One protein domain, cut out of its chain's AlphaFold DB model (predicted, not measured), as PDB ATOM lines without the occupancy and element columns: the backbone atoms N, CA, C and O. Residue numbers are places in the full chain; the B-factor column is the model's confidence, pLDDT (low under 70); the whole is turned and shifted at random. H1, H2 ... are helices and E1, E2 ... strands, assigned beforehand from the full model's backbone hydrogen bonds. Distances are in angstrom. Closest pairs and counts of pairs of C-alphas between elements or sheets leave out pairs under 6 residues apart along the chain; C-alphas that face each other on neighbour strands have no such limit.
ATOM      1  N   LYS A 144     -24.208 -10.579 -52.669       94.75
ATOM      2  CA  LYS A 144     -25.446 -10.467 -51.890       94.75
ATOM      3  C   LYS A 144     -25.621 -11.681 -50.990       94.75
ATOM      4  O   LYS A 144     -25.629 -12.804 -51.488       94.75
ATOM      5  N   THR A 145     -25.805 -11.452 -49.695       93.25
ATOM      6  CA  THR A 145     -26.058 -12.504 -48.699       93.25
ATOM      7  C   THR A 145     -27.335 -12.179 -47.942       93.25
ATOM      8  O   THR A 145     -27.542 -11.029 -47.564       93.25
ATOM      9  N   THR A 146     -28.200 -13.168 -47.724       93.06
ATOM     10  CA  THR A 146     -29.439 -12.997 -46.959       93.06
ATOM     11  C   THR A 146     -29.462 -13.908 -45.744       93.06
ATOM     12  O   THR A 146     -29.038 -15.060 -45.807       93.06
ATOM     13  N   PHE A 147     -29.950 -13.386 -44.624       92.94
ATOM     14  CA  PHE A 147     -30.125 -14.136 -43.380       92.94
ATOM     15  C   PHE A 147     -31.167 -13.448 -42.497       92.94
ATOM     16  O   PHE A 147     -31.588 -12.335 -42.783       92.94
ATOM     17  N   ASN A 148     -31.608 -14.116 -41.433       93.12
ATOM     18  CA  ASN A 148     -32.590 -13.574 -40.495       93.12
ATOM     19  C   ASN A 148     -31.926 -13.356 -39.138       93.12
ATOM     20  O   ASN A 148     -31.359 -14.304 -38.590       93.12
ATOM     21  N   LEU A 149     -32.029 -12.145 -38.590       91.88
ATOM     22  CA  LEU A 149     -31.516 -11.836 -37.257       91.88
ATOM     23  C   LEU A 149     -32.651 -11.795 -36.232       91.88
ATOM     24  O   LEU A 149     -33.672 -11.156 -36.495       91.88
ATOM     25  N   PRO A 150     -32.493 -12.444 -35.066       92.75
ATOM     26  CA  PRO A 150     -33.421 -12.261 -33.961       92.75
ATOM     27  C   PRO A 150     -33.308 -10.834 -33.412       92.75
ATOM     28  O   PRO A 150     -32.203 -10.313 -33.238       92.75
ATOM     29  N   VAL A 151     -34.449 -10.222 -33.111       93.38
ATOM     30  CA  VAL A 151     -34.533  -8.913 -32.460       93.38
ATOM     31  C   VAL A 151     -34.657  -9.127 -30.954       93.38
ATOM     32  O   VAL A 151     -35.615  -9.734 -30.479       93.38
ATOM     33  N   LYS A 152     -33.678  -8.638 -30.190       91.50
ATOM     34  CA  LYS A 152     -33.737  -8.619 -28.725       91.50
ATOM     35  C   LYS A 152     -34.547  -7.408 -28.282       91.50
ATOM     36  O   LYS A 152     -34.078  -6.286 -28.437       91.50
ATOM     37  N   THR A 153     -35.742  -7.623 -27.750       88.69
ATOM     38  CA  THR A 153     -36.587  -6.531 -27.248       88.69
ATOM     39  C   THR A 153     -36.345  -6.315 -25.763       88.69
ATOM     40  O   THR A 153     -36.434  -7.256 -24.980       88.69
ATOM     41  N   VAL A 154     -36.075  -5.071 -25.382       86.44
ATOM     42  CA  VAL A 154     -35.873  -4.655 -23.997       86.44
ATOM     43  C   VAL A 154     -36.901  -3.589 -23.649       86.44
ATOM     44  O   VAL A 154     -36.961  -2.545 -24.299       86.44
ATOM     45  N   GLY A 155     -37.708  -3.855 -22.623       83.88
ATOM     46  CA  GLY A 155     -38.616  -2.872 -22.043       83.88
ATOM     47  C   GLY A 155     -37.930  -2.101 -20.921       83.88
ATOM     48  O   GLY A 155     -37.506  -2.703 -19.932       83.88
ATOM     49  N   ILE A 156     -37.855  -0.781 -21.067       78.81
ATOM     50  CA  ILE A 156     -37.437   0.150 -20.019       78.81
ATOM     51  C   ILE A 156     -38.705   0.788 -19.455       78.81
ATOM     52  O   ILE A 156     -39.406   1.525 -20.150       78.81
ATOM     53  N   GLN A 157     -39.010   0.483 -18.194       77.94
ATOM     54  CA  GLN A 157     -40.031   1.205 -17.443       77.94
ATOM     55  C   GLN A 157     -39.348   2.195 -16.508       77.94
ATOM     56  O   GLN A 157     -38.549   1.801 -15.652       77.94
ATOM     57  N   ASP A 158     -39.671   3.474 -16.685       68.94
ATOM     58  CA  ASP A 158     -39.299   4.511 -15.735       68.94
ATOM     59  C   ASP A 158     -40.196   4.368 -14.501       68.94
ATOM     60  O   ASP A 158     -41.415   4.557 -14.559       68.94
ATOM     61  N   THR A 159     -39.609   3.944 -13.386       67.12
ATOM     62  CA  THR A 159     -40.300   3.925 -12.099       67.12
ATOM     63  C   THR A 159     -39.743   5.056 -11.250       67.12
ATOM     64  O   THR A 159     -38.560   5.375 -11.328       67.12
ATOM     65  N   SER A 160     -40.550   5.626 -10.353       58.38
ATOM     66  CA  SER A 160     -40.105   6.683  -9.425       58.38
ATOM     67  C   SER A 160     -38.934   6.279  -8.507       58.38
ATOM     68  O   SER A 160     -38.431   7.110  -7.751       58.38
ATOM     69  N   LEU A 161     -38.502   5.014  -8.559       53.72
ATOM     70  CA  LEU A 161     -37.388   4.433  -7.815       53.72
ATOM     71  C   LEU A 161     -36.188   4.049  -8.713       53.72
ATOM     72  O   LEU A 161     -35.225   3.480  -8.202       53.72
ATOM     73  N   GLY A 162     -36.225   4.352 -10.018       61.47
ATOM     74  CA  GLY A 162     -35.179   4.047 -11.000       61.47
ATOM     75  C   GLY A 162     -35.667   3.217 -12.197       61.47
ATOM     76  O   GLY A 162     -36.859   2.952 -12.357       61.47
ATOM     77  N   TYR A 163     -34.730   2.783 -13.041       52.34
ATOM     78  CA  TYR A 163     -35.024   1.972 -14.226       52.34
ATOM     79  C   TYR A 163     -35.139   0.492 -13.865       52.34
ATOM     80  O   TYR A 163     -34.187  -0.105 -13.359       52.34
ATOM     81  N   VAL A 164     -36.283  -0.118 -14.176       62.19
ATOM     82  CA  VAL A 164     -36.435  -1.575 -14.124       62.19
ATOM     83  C   VAL A 164     -36.321  -2.110 -15.544       62.19
ATOM     84  O   VAL A 164     -37.168  -1.842 -16.397       62.19
ATOM     85  N   VAL A 165     -35.252  -2.865 -15.796       66.12
ATOM     86  CA  VAL A 165     -35.094  -3.629 -17.033       66.12
ATOM     87  C   VAL A 165     -35.922  -4.892 -16.886       66.12
ATOM     88  O   VAL A 165     -35.606  -5.759 -16.071       66.12
ATOM     89  N   SER A 166     -36.994  -4.986 -17.662       65.88
ATOM     90  CA  SER A 166     -37.708  -6.247 -17.823       65.88
ATOM     91  C   SER A 166     -37.136  -6.948 -19.048       65.88
ATOM     92  O   SER A 166     -37.313  -6.483 -20.176       65.88
ATOM     93  N   ASP A 167     -36.416  -8.051 -18.827       65.25
ATOM     94  CA  ASP A 167     -36.187  -9.018 -19.897       65.25
ATOM     95  C   ASP A 167     -37.573  -9.522 -20.288       65.25
ATOM     96  O   ASP A 167     -38.245 -10.186 -19.497       65.25
ATOM     97  N   GLY A 168     -38.060  -9.107 -21.458       59.97
ATOM     98  CA  GLY A 168     -39.373  -9.518 -21.928       59.97
ATOM     99  C   GLY A 168     -39.413 -11.039 -22.009       59.97
ATOM    100  O   GLY A 168     -38.761 -11.618 -22.876       59.97
ATOM    101  N   ASP A 169     -40.149 -11.676 -21.096       54.53
ATOM    102  CA  ASP A 169     -40.325 -13.126 -21.036       54.53
ATOM    103  C   ASP A 169     -40.784 -13.653 -22.399       54.53
ATOM    104  O   ASP A 169     -41.948 -13.519 -22.764       54.53
ATOM    105  N   THR A 170     -39.865 -14.268 -23.152       52.44
ATOM    106  CA  THR A 170     -40.120 -15.213 -24.259       52.44
ATOM    107  C   THR A 170     -41.289 -14.871 -25.201       52.44
ATOM    108  O   THR A 170     -41.987 -15.762 -25.684       52.44
ATOM    109  N   ALA A 171     -41.500 -13.590 -25.508       53.19
ATOM    110  CA  ALA A 171     -42.347 -13.204 -26.626       53.19
ATOM    111  C   ALA A 171     -41.673 -13.698 -27.914       53.19
ATOM    112  O   ALA A 171     -40.443 -13.675 -28.007       53.19
ATOM    113  N   GLU A 172     -42.465 -14.213 -28.862       60.12
ATOM    114  CA  GLU A 172     -41.997 -14.756 -30.141       60.12
ATOM    115  C   GLU A 172     -40.815 -13.945 -30.678       60.12
ATOM    116  O   GLU A 172     -40.936 -12.740 -30.888       60.12
ATOM    117  N   LEU A 173     -39.658 -14.604 -30.835       76.31
ATOM    118  CA  LEU A 173     -38.431 -13.979 -31.326       76.31
ATOM    119  C   LEU A 173     -38.710 -13.406 -32.714       76.31
ATOM    120  O   LEU A 173     -38.614 -14.123 -33.712       76.31
ATOM    121  N   GLU A 174     -39.066 -12.129 -32.767       89.69
ATOM    122  CA  GLU A 174     -39.233 -11.402 -34.008       89.69
ATOM    123  C   GLU A 174     -37.918 -11.500 -34.779       89.69
ATOM    124  O   GLU A 174     -36.831 -11.274 -34.237       89.69
ATOM    125  N   ARG A 175     -38.007 -11.920 -36.037       92.81
ATOM    126  CA  ARG A 175     -36.847 -12.078 -36.907       92.81
ATOM    127  C   ARG A 175     -36.932 -11.057 -38.019       92.81
ATOM    128  O   ARG A 175     -37.891 -11.072 -38.783       92.81
ATOM    129  N   LEU A 176     -35.908 -10.221 -38.127       95.12
ATOM    130  CA  LEU A 176     -35.797  -9.248 -39.202       95.12
ATOM    131  C   LEU A 176     -34.953  -9.845 -40.338       95.12
ATOM    132  O   LEU A 176     -33.812 -10.258 -40.085       95.12
ATOM    133  N   PRO A 177     -35.473  -9.915 -41.577       96.31
ATOM    134  CA  PRO A 177     -34.671 -10.324 -42.717       96.31
ATOM    135  C   PRO A 177     -33.610  -9.264 -43.018       96.31
ATOM    136  O   PRO A 177     -33.880  -8.060 -43.033       96.31
ATOM    137  N   ILE A 178     -32.392  -9.734 -43.272       96.19
ATOM    138  CA  ILE A 178     -31.219  -8.931 -43.596       96.19
ATOM    139  C   ILE A 178     -30.789  -9.229 -45.025       96.19
ATOM    140  O   ILE A 178     -30.660 -10.394 -45.411       96.19
ATOM    141  N   LEU A 179     -30.511  -8.174 -45.788       96.62
ATOM    142  CA  LEU A 179     -29.845  -8.245 -47.085       96.62
ATOM    143  C   LEU A 179     -28.493  -7.535 -46.994       96.62
ATOM    144  O   LEU A 179     -28.420  -6.311 -46.960       96.62
ATOM    145  N   LEU A 180     -27.411  -8.302 -46.993       96.31
ATOM    146  CA  LEU A 180     -26.053  -7.780 -47.019       96.31
ATOM    147  C   LEU A 180     -25.576  -7.629 -48.464       96.31
ATOM    148  O   LEU A 180     -25.525  -8.613 -49.201       96.31
ATOM    149  N   ILE A 181     -25.214  -6.414 -48.858       95.31
ATOM    150  CA  ILE A 181     -24.629  -6.067 -50.153       95.31
ATOM    151  C   ILE A 181     -23.173  -5.673 -49.901       95.31
ATOM    152  O   ILE A 181     -22.875  -4.529 -49.559       95.31
ATOM    153  N   SER A 182     -22.266  -6.635 -50.059       91.69
ATOM    154  CA  SER A 182     -20.833  -6.367 -49.959       91.69
ATOM    155  C   SER A 182     -20.362  -5.722 -51.259       91.69
ATOM    156  O   SER A 182     -20.380  -6.357 -52.318       91.69
ATOM    157  N   ASP A 183     -19.948  -4.462 -51.171       89.62
ATOM    158  CA  ASP A 183     -19.293  -3.720 -52.246       89.62
ATOM    159  C   ASP A 183     -17.947  -3.151 -51.758       89.62
ATOM    160  O   ASP A 183     -17.590  -3.263 -50.586       89.62
ATOM    161  N   GLU A 184     -17.155  -2.582 -52.668       86.88
ATOM    162  CA  GLU A 184     -15.839  -2.005 -52.341       86.88
ATOM    163  C   GLU A 184     -15.944  -0.620 -51.674       86.88
ATOM    164  O   GLU A 184     -14.935   0.069 -51.500       86.88
ATOM    165  N   LYS A 185     -17.151  -0.155 -51.311       86.94
ATOM    166  CA  LYS A 185     -17.307   1.184 -50.743       86.94
ATOM    167  C   LYS A 185     -16.885   1.182 -49.274       86.94
ATOM    168  O   LYS A 185     -17.406   0.398 -48.479       86.94
ATOM    169  N   PRO A 186     -16.017   2.121 -48.863       85.25
ATOM    170  CA  PRO A 186     -15.569   2.205 -47.475       85.25
ATOM    171  C   PRO A 186     -16.681   2.669 -46.524       85.25
ATOM    172  O   PRO A 186     -16.585   2.484 -45.313       85.25
ATOM    173  N   THR A 187     -17.736   3.295 -47.048       92.62
ATOM    174  CA  THR A 187     -18.836   3.837 -46.256       92.62
ATOM    175  C   THR A 187     -19.962   2.826 -46.080       92.62
ATOM    176  O   THR A 187     -20.533   2.308 -47.040       92.62
ATOM    177  N   ARG A 188     -20.315   2.587 -44.816       95.94
ATOM    178  CA  ARG A 188     -21.392   1.686 -44.412       95.94
ATOM    179  C   ARG A 188     -22.732   2.417 -44.491       95.94
ATOM    180  O   ARG A 188     -22.939   3.427 -43.818       95.94
ATOM    181  N   HIS A 189     -23.641   1.897 -45.299       97.00
ATOM    182  CA  HIS A 189     -25.000   2.403 -45.444       97.00
ATOM    183  C   HIS A 189     -26.011   1.351 -45.014       97.00
ATOM    184  O   HIS A 189     -25.735   0.149 -45.059       97.00
ATOM    185  N   TYR A 190     -27.199   1.813 -44.649       97.88
ATOM    186  CA  TYR A 190     -28.334   0.960 -44.361       97.88
ATOM    187  C   TYR A 190     -29.606   1.485 -45.022       97.88
ATOM    188  O   TYR A 190     -29.729   2.672 -45.321       97.88
ATOM    189  N   GLN A 191     -30.558   0.592 -45.232       97.88
ATOM    190  CA  GLN A 191     -31.931   0.916 -45.575       97.88
ATOM    191  C   GLN A 191     -32.834  -0.006 -44.768       97.88
ATOM    192  O   GLN A 191     -32.657  -1.223 -44.828       97.88
ATOM    193  N   LEU A 192     -33.776   0.558 -44.017       97.56
ATOM    194  CA  LEU A 192     -34.720  -0.223 -43.224       97.56
ATOM    195  C   LEU A 192     -36.137  -0.037 -43.770       97.56
ATOM    196  O   LEU A 192     -36.712   1.045 -43.673       97.56
ATOM    197  N   THR A 193     -36.675  -1.108 -44.342       96.31
ATOM    198  CA  THR A 193     -38.093  -1.264 -44.693       96.31
ATOM    199  C   THR A 193     -38.613  -2.515 -43.973       96.31
ATOM    200  O   THR A 193     -38.284  -2.718 -42.808       96.31
ATOM    201  N   ASP A 194     -39.307  -3.421 -44.664       95.44
ATOM    202  CA  ASP A 194     -39.596  -4.773 -44.165       95.44
ATOM    203  C   ASP A 194     -38.325  -5.645 -44.065       95.44
ATOM    204  O   ASP A 194     -38.337  -6.741 -43.512       95.44
ATOM    205  N   THR A 195     -37.217  -5.191 -44.661       96.25
ATOM    206  CA  THR A 195     -35.904  -5.845 -44.664       96.25
ATOM    207  C   THR A 195     -34.835  -4.812 -44.335       96.25
ATOM    208  O   THR A 195     -34.850  -3.706 -44.880       96.25
ATOM    209  N   LEU A 196     -33.875  -5.170 -43.481       97.50
ATOM    210  CA  LEU A 196     -32.694  -4.345 -43.247       97.50
ATOM    211  C   LEU A 196     -31.644  -4.660 -44.314       97.50
ATOM    212  O   LEU A 196     -31.018  -5.719 -44.309       97.50
ATOM    213  N   THR A 197     -31.445  -3.729 -45.240       97.50
ATOM    214  CA  THR A 197     -30.396  -3.828 -46.255       97.50
ATOM    215  C   THR A 197     -29.151  -3.095 -45.777       97.50
ATOM    216  O   THR A 197     -29.227  -1.914 -45.452       97.50
ATOM    217  N   LEU A 198     -28.003  -3.767 -45.760       97.00
ATOM    218  CA  LEU A 198     -26.705  -3.210 -45.376       97.00
ATOM    219  C   LEU A 198     -25.794  -3.177 -46.606       97.00
ATOM    220  O   LEU A 198     -25.610  -4.205 -47.249       97.00
ATOM    221  N   SER A 199     -25.233  -2.015 -46.950       95.88
ATOM    222  CA  SER A 199     -24.347  -1.843 -48.116       95.88
ATOM    223  C   SER A 199     -22.999  -1.259 -47.710       95.88
ATOM    224  O   SER A 199     -22.959  -0.234 -47.027       95.88
ATOM    225  N   GLY A 200     -21.905  -1.900 -48.112       94.62
ATOM    226  CA  GLY A 200     -20.540  -1.502 -47.754       94.62
ATOM    227  C   GLY A 200     -19.670  -2.694 -47.368       94.62
ATOM    228  O   GLY A 200     -20.020  -3.849 -47.614       94.62
ATOM    229  N   ILE A 201     -18.549  -2.413 -46.705       92.88
ATOM    230  CA  ILE A 201     -17.654  -3.442 -46.167       92.88
ATOM    231  C   ILE A 201     -18.175  -3.925 -44.807       92.88
ATOM    232  O   ILE A 201     -18.114  -3.205 -43.802       92.88
ATOM    233  N   PHE A 202     -18.651  -5.168 -44.789       92.31
ATOM    234  CA  PHE A 202     -19.242  -5.830 -43.631       92.31
ATOM    235  C   PHE A 202     -18.744  -7.276 -43.479       92.31
ATOM    236  O   PHE A 202     -18.436  -7.921 -44.484       92.31
ATOM    237  N   PRO A 203     -18.729  -7.826 -42.250       88.75
ATOM    238  CA  PRO A 203     -18.538  -9.259 -42.034       88.75
ATOM    239  C   PRO A 203     -19.664 -10.061 -42.702       88.75
ATOM    240  O   PRO A 203     -20.841  -9.730 -42.562       88.75
ATOM    241  N   THR A 204     -19.316 -11.118 -43.434       82.31
ATOM    242  CA  THR A 204     -20.282 -11.917 -44.210       82.31
ATOM    243  C   THR A 204     -20.947 -13.032 -43.409       82.31
ATOM    244  O   THR A 204     -21.974 -13.554 -43.835       82.31
ATOM    245  N   ASP A 205     -20.390 -13.402 -42.256       81.94
ATOM    246  CA  ASP A 205     -20.853 -14.539 -41.453       81.94
ATOM    247  C   ASP A 205     -22.121 -14.258 -40.630       81.94
ATOM    248  O   ASP A 205     -22.668 -15.168 -40.009       81.94
ATOM    249  N   GLY A 206     -22.597 -13.011 -40.611       79.06
ATOM    250  CA  GLY A 206     -23.787 -12.592 -39.872       79.06
ATOM    251  C   GLY A 206     -23.622 -12.571 -38.345       79.06
ATOM    252  O   GLY A 206     -24.438 -11.967 -37.653       79.06
ATOM    253  N   SER A 207     -22.565 -13.189 -37.812       84.81
ATOM    254  CA  SER A 207     -22.324 -13.361 -36.376       84.81
ATOM    255  C   SER A 207     -21.905 -12.068 -35.678       84.81
ATOM    256  O   SER A 207     -22.061 -11.927 -34.467       84.81
ATOM    257  N   ALA A 208     -21.418 -11.103 -36.458       91.31
ATOM    258  CA  ALA A 208     -21.006  -9.791 -35.982       91.31
ATOM    259  C   ALA A 208     -22.174  -8.823 -35.719       91.31
ATOM    260  O   ALA A 208     -21.931  -7.704 -35.263       91.31
ATOM    261  N   PHE A 209     -23.416  -9.217 -36.023       94.88
ATOM    262  CA  PHE A 209     -24.587  -8.354 -35.900       94.88
ATOM    263  C   PHE A 209     -25.514  -8.813 -34.781       94.88
ATOM    264  O   PHE A 209     -25.899  -9.979 -34.704       94.88
ATOM    265  N   GLU A 210     -25.970  -7.863 -33.974       95.12
ATOM    266  CA  GLU A 210     -27.110  -8.066 -33.084       95.12
ATOM    267  C   GLU A 210     -28.130  -6.948 -33.301       95.12
ATOM    268  O   GLU A 210     -27.757  -5.783 -33.449       95.12
ATOM    269  N   LEU A 211     -29.416  -7.295 -33.311       95.56
ATOM    270  CA  LEU A 211     -30.502  -6.320 -33.339       95.56
ATOM    271  C   LEU A 211     -31.108  -6.186 -31.952       95.56
ATOM    272  O   LEU A 211     -31.451  -7.184 -31.317       95.56
ATOM    273  N   ILE A 212     -31.247  -4.946 -31.498       94.62
ATOM    274  CA  ILE A 212     -31.751  -4.616 -30.168       94.62
ATOM    275  C   ILE A 212     -32.862  -3.594 -30.341       94.62
ATOM    276  O   ILE A 212     -32.640  -2.532 -30.914       94.62
ATOM    277  N   ARG A 213     -34.060  -3.908 -29.867       94.75
ATOM    278  CA  ARG A 213     -35.181  -2.978 -29.813       94.75
ATOM    279  C   ARG A 213     -35.335  -2.491 -28.383       94.75
ATOM    280  O   ARG A 213     -35.553  -3.301 -27.488       94.75
ATOM    281  N   ILE A 214     -35.237  -1.186 -28.183       91.75
ATOM    282  CA  ILE A 214     -35.556  -0.545 -26.910       91.75
ATOM    283  C   ILE A 214     -36.981  -0.019 -26.995       91.75
ATOM    284  O   ILE A 214     -37.307   0.736 -27.912       91.75
ATOM    285  N   ASN A 215     -37.795  -0.411 -26.020       90.06
ATOM    286  CA  ASN A 215     -39.117   0.143 -25.777       90.06
ATOM    287  C   ASN A 215     -39.049   0.951 -24.480       90.06
ATOM    288  O   ASN A 215     -38.954   0.366 -23.401       90.06
ATOM    289  N   GLU A 216     -39.088   2.273 -24.576       87.06
ATOM    290  CA  GLU A 216     -39.094   3.182 -23.431       87.06
ATOM    291  C   GLU A 216     -40.354   4.046 -23.504       87.06
ATOM    292  O   GLU A 216     -40.487   4.910 -24.372       87.06
ATOM    293  N   ASN A 217     -41.309   3.800 -22.605       85.44
ATOM    294  CA  ASN A 217     -42.624   4.447 -22.626       85.44
ATOM    295  C   ASN A 217     -43.338   4.265 -23.988       85.44
ATOM    296  O   ASN A 217     -43.632   3.139 -24.386       85.44
ATOM    297  N   GLU A 218     -43.622   5.355 -24.707       85.12
ATOM    298  CA  GLU A 218     -44.228   5.339 -26.051       85.12
ATOM    299  C   GLU A 218     -43.188   5.313 -27.186       85.12
ATOM    300  O   GLU A 218     -43.543   5.304 -28.366       85.12
ATOM    301  N   PHE A 219     -41.895   5.321 -26.854       85.44
ATOM    302  CA  PHE A 219     -40.810   5.351 -27.823       85.44
ATOM    303  C   PHE A 219     -40.274   3.941 -28.084       85.44
ATOM    304  O   PHE A 219     -39.941   3.194 -27.167       85.44
ATOM    305  N   THR A 220     -40.188   3.570 -29.362       91.94
ATOM    306  CA  THR A 220     -39.589   2.312 -29.817       91.94
ATOM    307  C   THR A 220     -38.460   2.624 -30.784       91.94
ATOM    308  O   THR A 220     -38.686   3.268 -31.809       91.94
ATOM    309  N   GLN A 221     -37.255   2.143 -30.486       95.62
ATOM    310  CA  GLN A 221     -36.072   2.366 -31.315       95.62
ATOM    311  C   GLN A 221     -35.322   1.060 -31.546       95.62
ATOM    312  O   GLN A 221     -35.023   0.319 -30.611       95.62
ATOM    313  N   LEU A 222     -35.004   0.784 -32.811       96.81
ATOM    314  CA  LEU A 222     -34.179  -0.350 -33.205       96.81
ATOM    315  C   LEU A 222     -32.717   0.091 -33.320       96.81
ATOM    316  O   LEU A 222     -32.421   1.147 -33.878       96.81
ATOM    317  N   TYR A 223     -31.811  -0.740 -32.827       97.50
ATOM    318  CA  TYR A 223     -30.371  -0.561 -32.898       97.50
ATOM    319  C   TYR A 223     -29.733  -1.770 -33.572       97.50
ATOM    320  O   TYR A 223     -30.058  -2.917 -33.260       97.50
ATOM    321  N   LEU A 224     -28.780  -1.502 -34.463       97.38
ATOM    322  CA  LEU A 224     -27.802  -2.480 -34.918       97.38
ATOM    323  C   LEU A 224     -26.573  -2.379 -34.019       97.38
ATOM    324  O   LEU A 224     -25.983  -1.308 -33.901       97.38
ATOM    325  N   LYS A 225     -26.161  -3.486 -33.413       96.25
ATOM    326  CA  LYS A 225     -24.876  -3.604 -32.731       96.25
ATOM    327  C   LYS A 225     -23.893  -4.324 -33.645       96.25
ATOM    328  O   LYS A 225     -24.194  -5.407 -34.140       96.25
ATOM    329  N   MET A 226     -22.723  -3.729 -33.833       95.38
ATOM    330  CA  MET A 226     -21.602  -4.293 -34.588       95.38
ATOM    331  C   MET A 226     -20.308  -3.652 -34.085       95.38
ATOM    332  O   MET A 226     -20.310  -2.473 -33.743       95.38
ATOM    333  N   ASP A 227     -19.209  -4.405 -34.016       92.62
ATOM    334  CA  ASP A 227     -17.894  -3.898 -33.580       92.62
ATOM    335  C   ASP A 227     -17.931  -3.188 -32.202       92.62
ATOM    336  O   ASP A 227     -17.219  -2.216 -31.961       92.62
ATOM    337  N   ASN A 228     -18.795  -3.655 -31.287       92.50
ATOM    338  CA  ASN A 228     -19.050  -3.033 -29.975       92.50
ATOM    339  C   ASN A 228     -19.559  -1.573 -30.042       92.50
ATOM    340  O   ASN A 228     -19.494  -0.836 -29.057       92.50
ATOM    341  N   GLN A 229     -20.072  -1.167 -31.201       96.06
ATOM    342  CA  GLN A 229     -20.762   0.093 -31.435       96.06
ATOM    343  C   GLN A 229     -22.249  -0.162 -31.671       96.06
ATOM    344  O   GLN A 229     -22.655  -1.249 -32.086       96.06
ATOM    345  N   PHE A 230     -23.050   0.866 -31.409       97.12
ATOM    346  CA  PHE A 230     -24.491   0.858 -31.613       97.12
ATOM    347  C   PHE A 230     -24.843   1.859 -32.695       97.12
ATOM    348  O   PHE A 230     -24.291   2.956 -32.722       97.12
ATOM    349  N   TYR A 231     -25.763   1.484 -33.570       97.75
ATOM    350  CA  TYR A 231     -26.211   2.322 -34.666       97.75
ATOM    351  C   TYR A 231     -27.740   2.371 -34.655       97.75
ATOM    352  O   TYR A 231     -28.367   1.331 -34.895       97.75
ATOM    353  N   PRO A 232     -28.361   3.526 -34.358       97.62
ATOM    354  CA  PRO A 232     -29.807   3.651 -34.410       97.62
ATOM    355  C   PRO A 232     -30.292   3.462 -35.849       97.62
ATOM    356  O   PRO A 232     -29.764   4.057 -36.794       97.62
ATOM    357  N   LEU A 233     -31.305   2.618 -36.007       97.62
ATOM    358  CA  LEU A 233     -31.960   2.348 -37.275       97.62
ATOM    359  C   LEU A 233     -33.338   3.003 -37.280       97.62
ATOM    360  O   LEU A 233     -34.182   2.715 -36.431       97.62
ATOM    361  N   SER A 234     -33.579   3.864 -38.257       95.56
ATOM    362  CA  SER A 234     -34.908   4.406 -38.541       95.56
ATOM    363  C   SER A 234     -35.403   3.847 -39.867       95.56
ATOM    364  O   SER A 234     -34.594   3.493 -40.720       95.56
ATOM    365  N   GLU A 235     -36.716   3.770 -40.068       96.38
ATOM    366  CA  GLU A 235     -37.257   3.400 -41.377       96.38
ATOM    367  C   GLU A 235     -36.809   4.405 -42.445       96.38
ATOM    368  O   GLU A 235     -36.969   5.621 -42.289       96.38
ATOM    369  N   THR A 236     -36.249   3.906 -43.547       94.19
ATOM    370  CA  THR A 236     -35.788   4.744 -44.655       94.19
ATOM    371  C   THR A 236     -36.172   4.142 -46.004       94.19
ATOM    372  O   THR A 236     -36.023   2.949 -46.265       94.19
ATOM    373  N   ARG A 237     -36.648   4.996 -46.920       93.19
ATOM    374  CA  ARG A 237     -36.929   4.603 -48.317       93.19
ATOM    375  C   ARG A 237     -35.684   4.595 -49.200       93.19
ATOM    376  O   ARG A 237     -35.724   4.033 -50.288       93.19
ATOM    377  N   GLU A 238     -34.603   5.201 -48.730       96.12
ATOM    378  CA  GLU A 238     -33.325   5.313 -49.424       96.12
ATOM    379  C   GLU A 238     -32.187   4.895 -48.488       96.12
ATOM    380  O   GLU A 238     -32.364   4.829 -47.267       96.12
ATOM    381  N   PHE A 239     -31.017   4.610 -49.062       95.56
ATOM    382  CA  PHE A 239     -29.826   4.299 -48.280       95.56
ATOM    383  C   PHE A 239     -29.388   5.509 -47.453       95.56
ATOM    384  O   PHE A 239     -29.078   6.570 -47.991       95.56
ATOM    385  N   ALA A 240     -29.312   5.318 -46.142       96.88
ATOM    386  CA  ALA A 240     -28.785   6.276 -45.187       96.88
ATOM    387  C   ALA A 240     -27.409   5.826 -44.684       96.88
ATOM    388  O   ALA A 240     -27.107   4.634 -44.612       96.88
ATOM    389  N   LEU A 241     -26.558   6.785 -44.323       97.19
ATOM    390  CA  LEU A 241     -25.262   6.495 -43.713       97.19
ATOM    391  C   LEU A 241     -25.465   5.933 -42.297       97.19
ATOM    392  O   LEU A 241     -26.196   6.529 -41.502       97.19
ATOM    393  N   LEU A 242     -24.782   4.835 -41.963       97.38
ATOM    394  CA  LEU A 242     -24.707   4.338 -40.587       97.38
ATOM    395  C   LEU A 242     -23.914   5.332 -39.733       97.38
ATOM    396  O   LEU A 242     -22.729   5.567 -39.970       97.38
ATOM    397  N   LYS A 243     -24.574   5.908 -38.729       97.25
ATOM    398  CA  LYS A 243     -23.961   6.797 -37.739       97.25
ATOM    399  C   LYS A 243     -23.985   6.100 -36.393       97.25
ATOM    400  O   LYS A 243     -25.024   5.569 -36.015       97.25
ATOM    401  N   ALA A 244     -22.843   6.057 -35.717       97.50
ATOM    402  CA  ALA A 244     -22.786   5.507 -34.372       97.50
ATOM    403  C   ALA A 244     -23.625   6.372 -33.422       97.50
ATOM    404  O   ALA A 244     -23.684   7.592 -33.591       97.50
ATOM    405  N   GLU A 245     -24.257   5.735 -32.439       97.38
ATOM    406  CA  GLU A 245     -24.871   6.420 -31.307       97.38
ATOM    407  C   GLU A 245     -23.797   7.224 -30.571       97.38
ATOM    408  O   GLU A 245     -22.679   6.741 -30.362       97.38
ATOM    409  N   THR A 246     -24.135   8.458 -30.219       96.56
ATOM    410  CA  THR A 246     -23.236   9.386 -29.520       96.56
ATOM    411  C   THR A 246     -23.751   9.761 -28.141       96.56
ATOM    412  O   THR A 246     -22.997  10.335 -27.363       96.56
ATOM    413  N   ASP A 247     -25.016   9.467 -27.833       94.31
ATOM    414  CA  ASP A 247     -25.565   9.688 -26.500       94.31
ATOM    415  C   ASP A 247     -24.950   8.690 -25.503       94.31
ATOM    416  O   ASP A 247     -25.234   7.490 -25.532       94.31
ATOM    417  N   GLU A 248     -24.084   9.191 -24.620       92.94
ATOM    418  CA  GLU A 248     -23.378   8.382 -23.622       92.94
ATOM    419  C   GLU A 248     -24.336   7.619 -22.705       92.94
ATOM    420  O   GLU A 248     -24.090   6.446 -22.420       92.94
ATOM    421  N   ARG A 249     -25.461   8.232 -22.311       88.81
ATOM    422  CA  ARG A 249     -26.454   7.590 -21.436       88.81
ATOM    423  C   ARG A 249     -27.075   6.387 -22.135       88.81
ATOM    424  O   ARG A 249     -27.149   5.303 -21.558       88.81
ATOM    425  N   MET A 250     -27.445   6.554 -23.405       91.19
ATOM    426  CA  MET A 250     -28.005   5.476 -24.223       91.19
ATOM    427  C   MET A 250     -26.987   4.351 -24.451       91.19
ATOM    428  O   MET A 250     -27.312   3.168 -24.347       91.19
ATOM    429  N   ILE A 251     -25.724   4.698 -24.713       93.50
ATOM    430  CA  ILE A 251     -24.642   3.717 -24.875       93.50
ATOM    431  C   ILE A 251     -24.434   2.914 -23.584       93.50
ATOM    432  O   ILE A 251     -24.248   1.697 -23.646       93.50
ATOM    433  N   GLU A 252     -24.439   3.560 -22.419       90.75
ATOM    434  CA  GLU A 252     -24.301   2.884 -21.125       90.75
ATOM    435  C   GLU A 252     -25.477   1.957 -20.825       90.75
ATOM    436  O   GLU A 252     -25.264   0.823 -20.377       90.75
ATOM    437  N   GLN A 253     -26.700   2.391 -21.134       88.56
ATOM    438  CA  GLN A 253     -27.891   1.550 -21.043       88.56
ATOM    439  C   GLN A 253     -27.749   0.320 -21.947       88.56
ATOM    440  O   GLN A 253     -27.768  -0.807 -21.453       88.56
ATOM    441  N   LEU A 254     -27.480   0.509 -23.241       91.50
ATOM    442  CA  LEU A 254     -27.276  -0.578 -24.207       91.50
ATOM    443  C   LEU A 254     -26.171  -1.556 -23.779       91.50
ATOM    444  O   LEU A 254     -26.333  -2.771 -23.888       91.50
ATOM    445  N   LYS A 255     -25.051  -1.054 -23.247       92.56
ATOM    446  CA  LYS A 255     -23.972  -1.898 -22.707       92.56
ATOM    447  C   LYS A 255     -24.420  -2.695 -21.489       92.56
ATOM    448  O   LYS A 255     -24.048  -3.859 -21.366       92.56
ATOM    449  N   THR A 256     -25.182  -2.080 -20.590       90.00
ATOM    450  CA  THR A 256     -25.687  -2.732 -19.376       90.00
ATOM    451  C   THR A 256     -26.631  -3.874 -19.727       90.00
ATOM    452  O   THR A 256     -26.476  -4.965 -19.187       90.00
ATOM    453  N   LEU A 257     -27.505  -3.662 -20.710       84.38
ATOM    454  CA  LEU A 257     -28.447  -4.662 -21.223       84.38
ATOM    455  C   LEU A 257     -27.768  -5.862 -21.894       84.38
ATOM    456  O   LEU A 257     -28.338  -6.944 -21.978       84.38
ATOM    457  N   LEU A 258     -26.545  -5.679 -22.386       85.62
ATOM    458  CA  LEU A 258     -25.784  -6.724 -23.065       85.62
ATOM    459  C   LEU A 258     -24.777  -7.434 -22.172       85.62
ATOM    460  O   LEU A 258     -24.099  -8.352 -22.648       85.62
ATOM    461  N   LYS A 259     -24.644  -7.030 -20.904       86.12
ATOM    462  CA  LYS A 259     -23.840  -7.806 -19.965       86.12
ATOM    463  C   LYS A 259     -24.491  -9.184 -19.851       86.12
ATOM    464  O   LYS A 259     -25.684  -9.255 -19.561       86.12
TER     465      LYS A 259
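What this domain is: This is residues 144 to 259 of the 267 residues of an uncharacterized protein of Sphingobacteriales bacterium (UniProt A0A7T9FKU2). One strongly twisted sheet of eight strands forms two wings joined along the long strand E1: E3, E5 and E4 make one wing, E6, E7 and E8 the other, and the free edges E4 and E8 come near each other without pairing. The sheet curls round the single helix H1, while the hairpin of E1 and E2 reaches out to one end of the long axis. The printed part has 116 residues, with strands E1 to E8 followed by H1; the sheet is branched and mixed, and the class is mostly strand. The whole is compact, with a radius of gyration of the C-alphas of 14.7 A, yet elongated, spanning 50 by 30 by 27 A.

How they stand to each other: Start at E1, residues 144 to 159, which bends by 54 degrees at residue 147 and has staggered pairing. On one side of it look for E3, residues 175 to 182, antiparallel, with N 145 and O 180 2.9 A apart, and E2, residues 162 to 167, which forms a hairpin with E1, with N 162 and O 159 2.9 A apart. On the other side is E6, residues 210 to 216, parallel to E1, with N 154 and O 213 2.8 A apart. On the other side of E3 from E1 find E5, residues 196 to 200, parallel to E3, with N 181 and O 198 2.8 A apart; E4, residues 189 to 192, forms a hairpin with E5, with N 191 and O 197 2.8 A apart. E6, E7, residues 219 to 226, and E8, residues 229 to 233, form a meander, each strand the antiparallel neighbour of the one before; N 223 and O 212 are 2.7 A apart, and N 231 and O 224 2.8 A. The closest C-alphas of E4 and E8, Leu 192 and Leu 233, are 7.0 A apart. H1, residues 248 to 257, is on the sheet; its closest C-alpha pair with E8 is Ile 251 and Phe 230, 7.3 A. In H1 every O i to N i+4 pair is within hydrogen-bond range.

Where its parts are: Find C-alpha 144 at (-25.446, -10.467, -51.890); from there E1 runs 44.8 A to C-alpha 159 at (-40.300, 3.925, -12.099). E2 measures 15.8 A, E3 21.4 A, E4 10.3 A, E5 13.3 A, E6 19.1 A, E7 22.5 A and E8 12.8 A. H1 runs 14.2 A to C-alpha 257 at (-28.447, -4.662, -21.223).

The domain as a whole: The two C-alphas farthest apart, those of Ser 160 and Glu 184, are 50.1 A apart. The printed part has no cut. The link from E8 to H1 is long, at 14 residues, and its residues 240 to 241 pair antiparallel with residues 189 to 190 of E4. Mean pLDDT of the printed part is 88.2; look for values under 70 at residues 158 to 172 of the model.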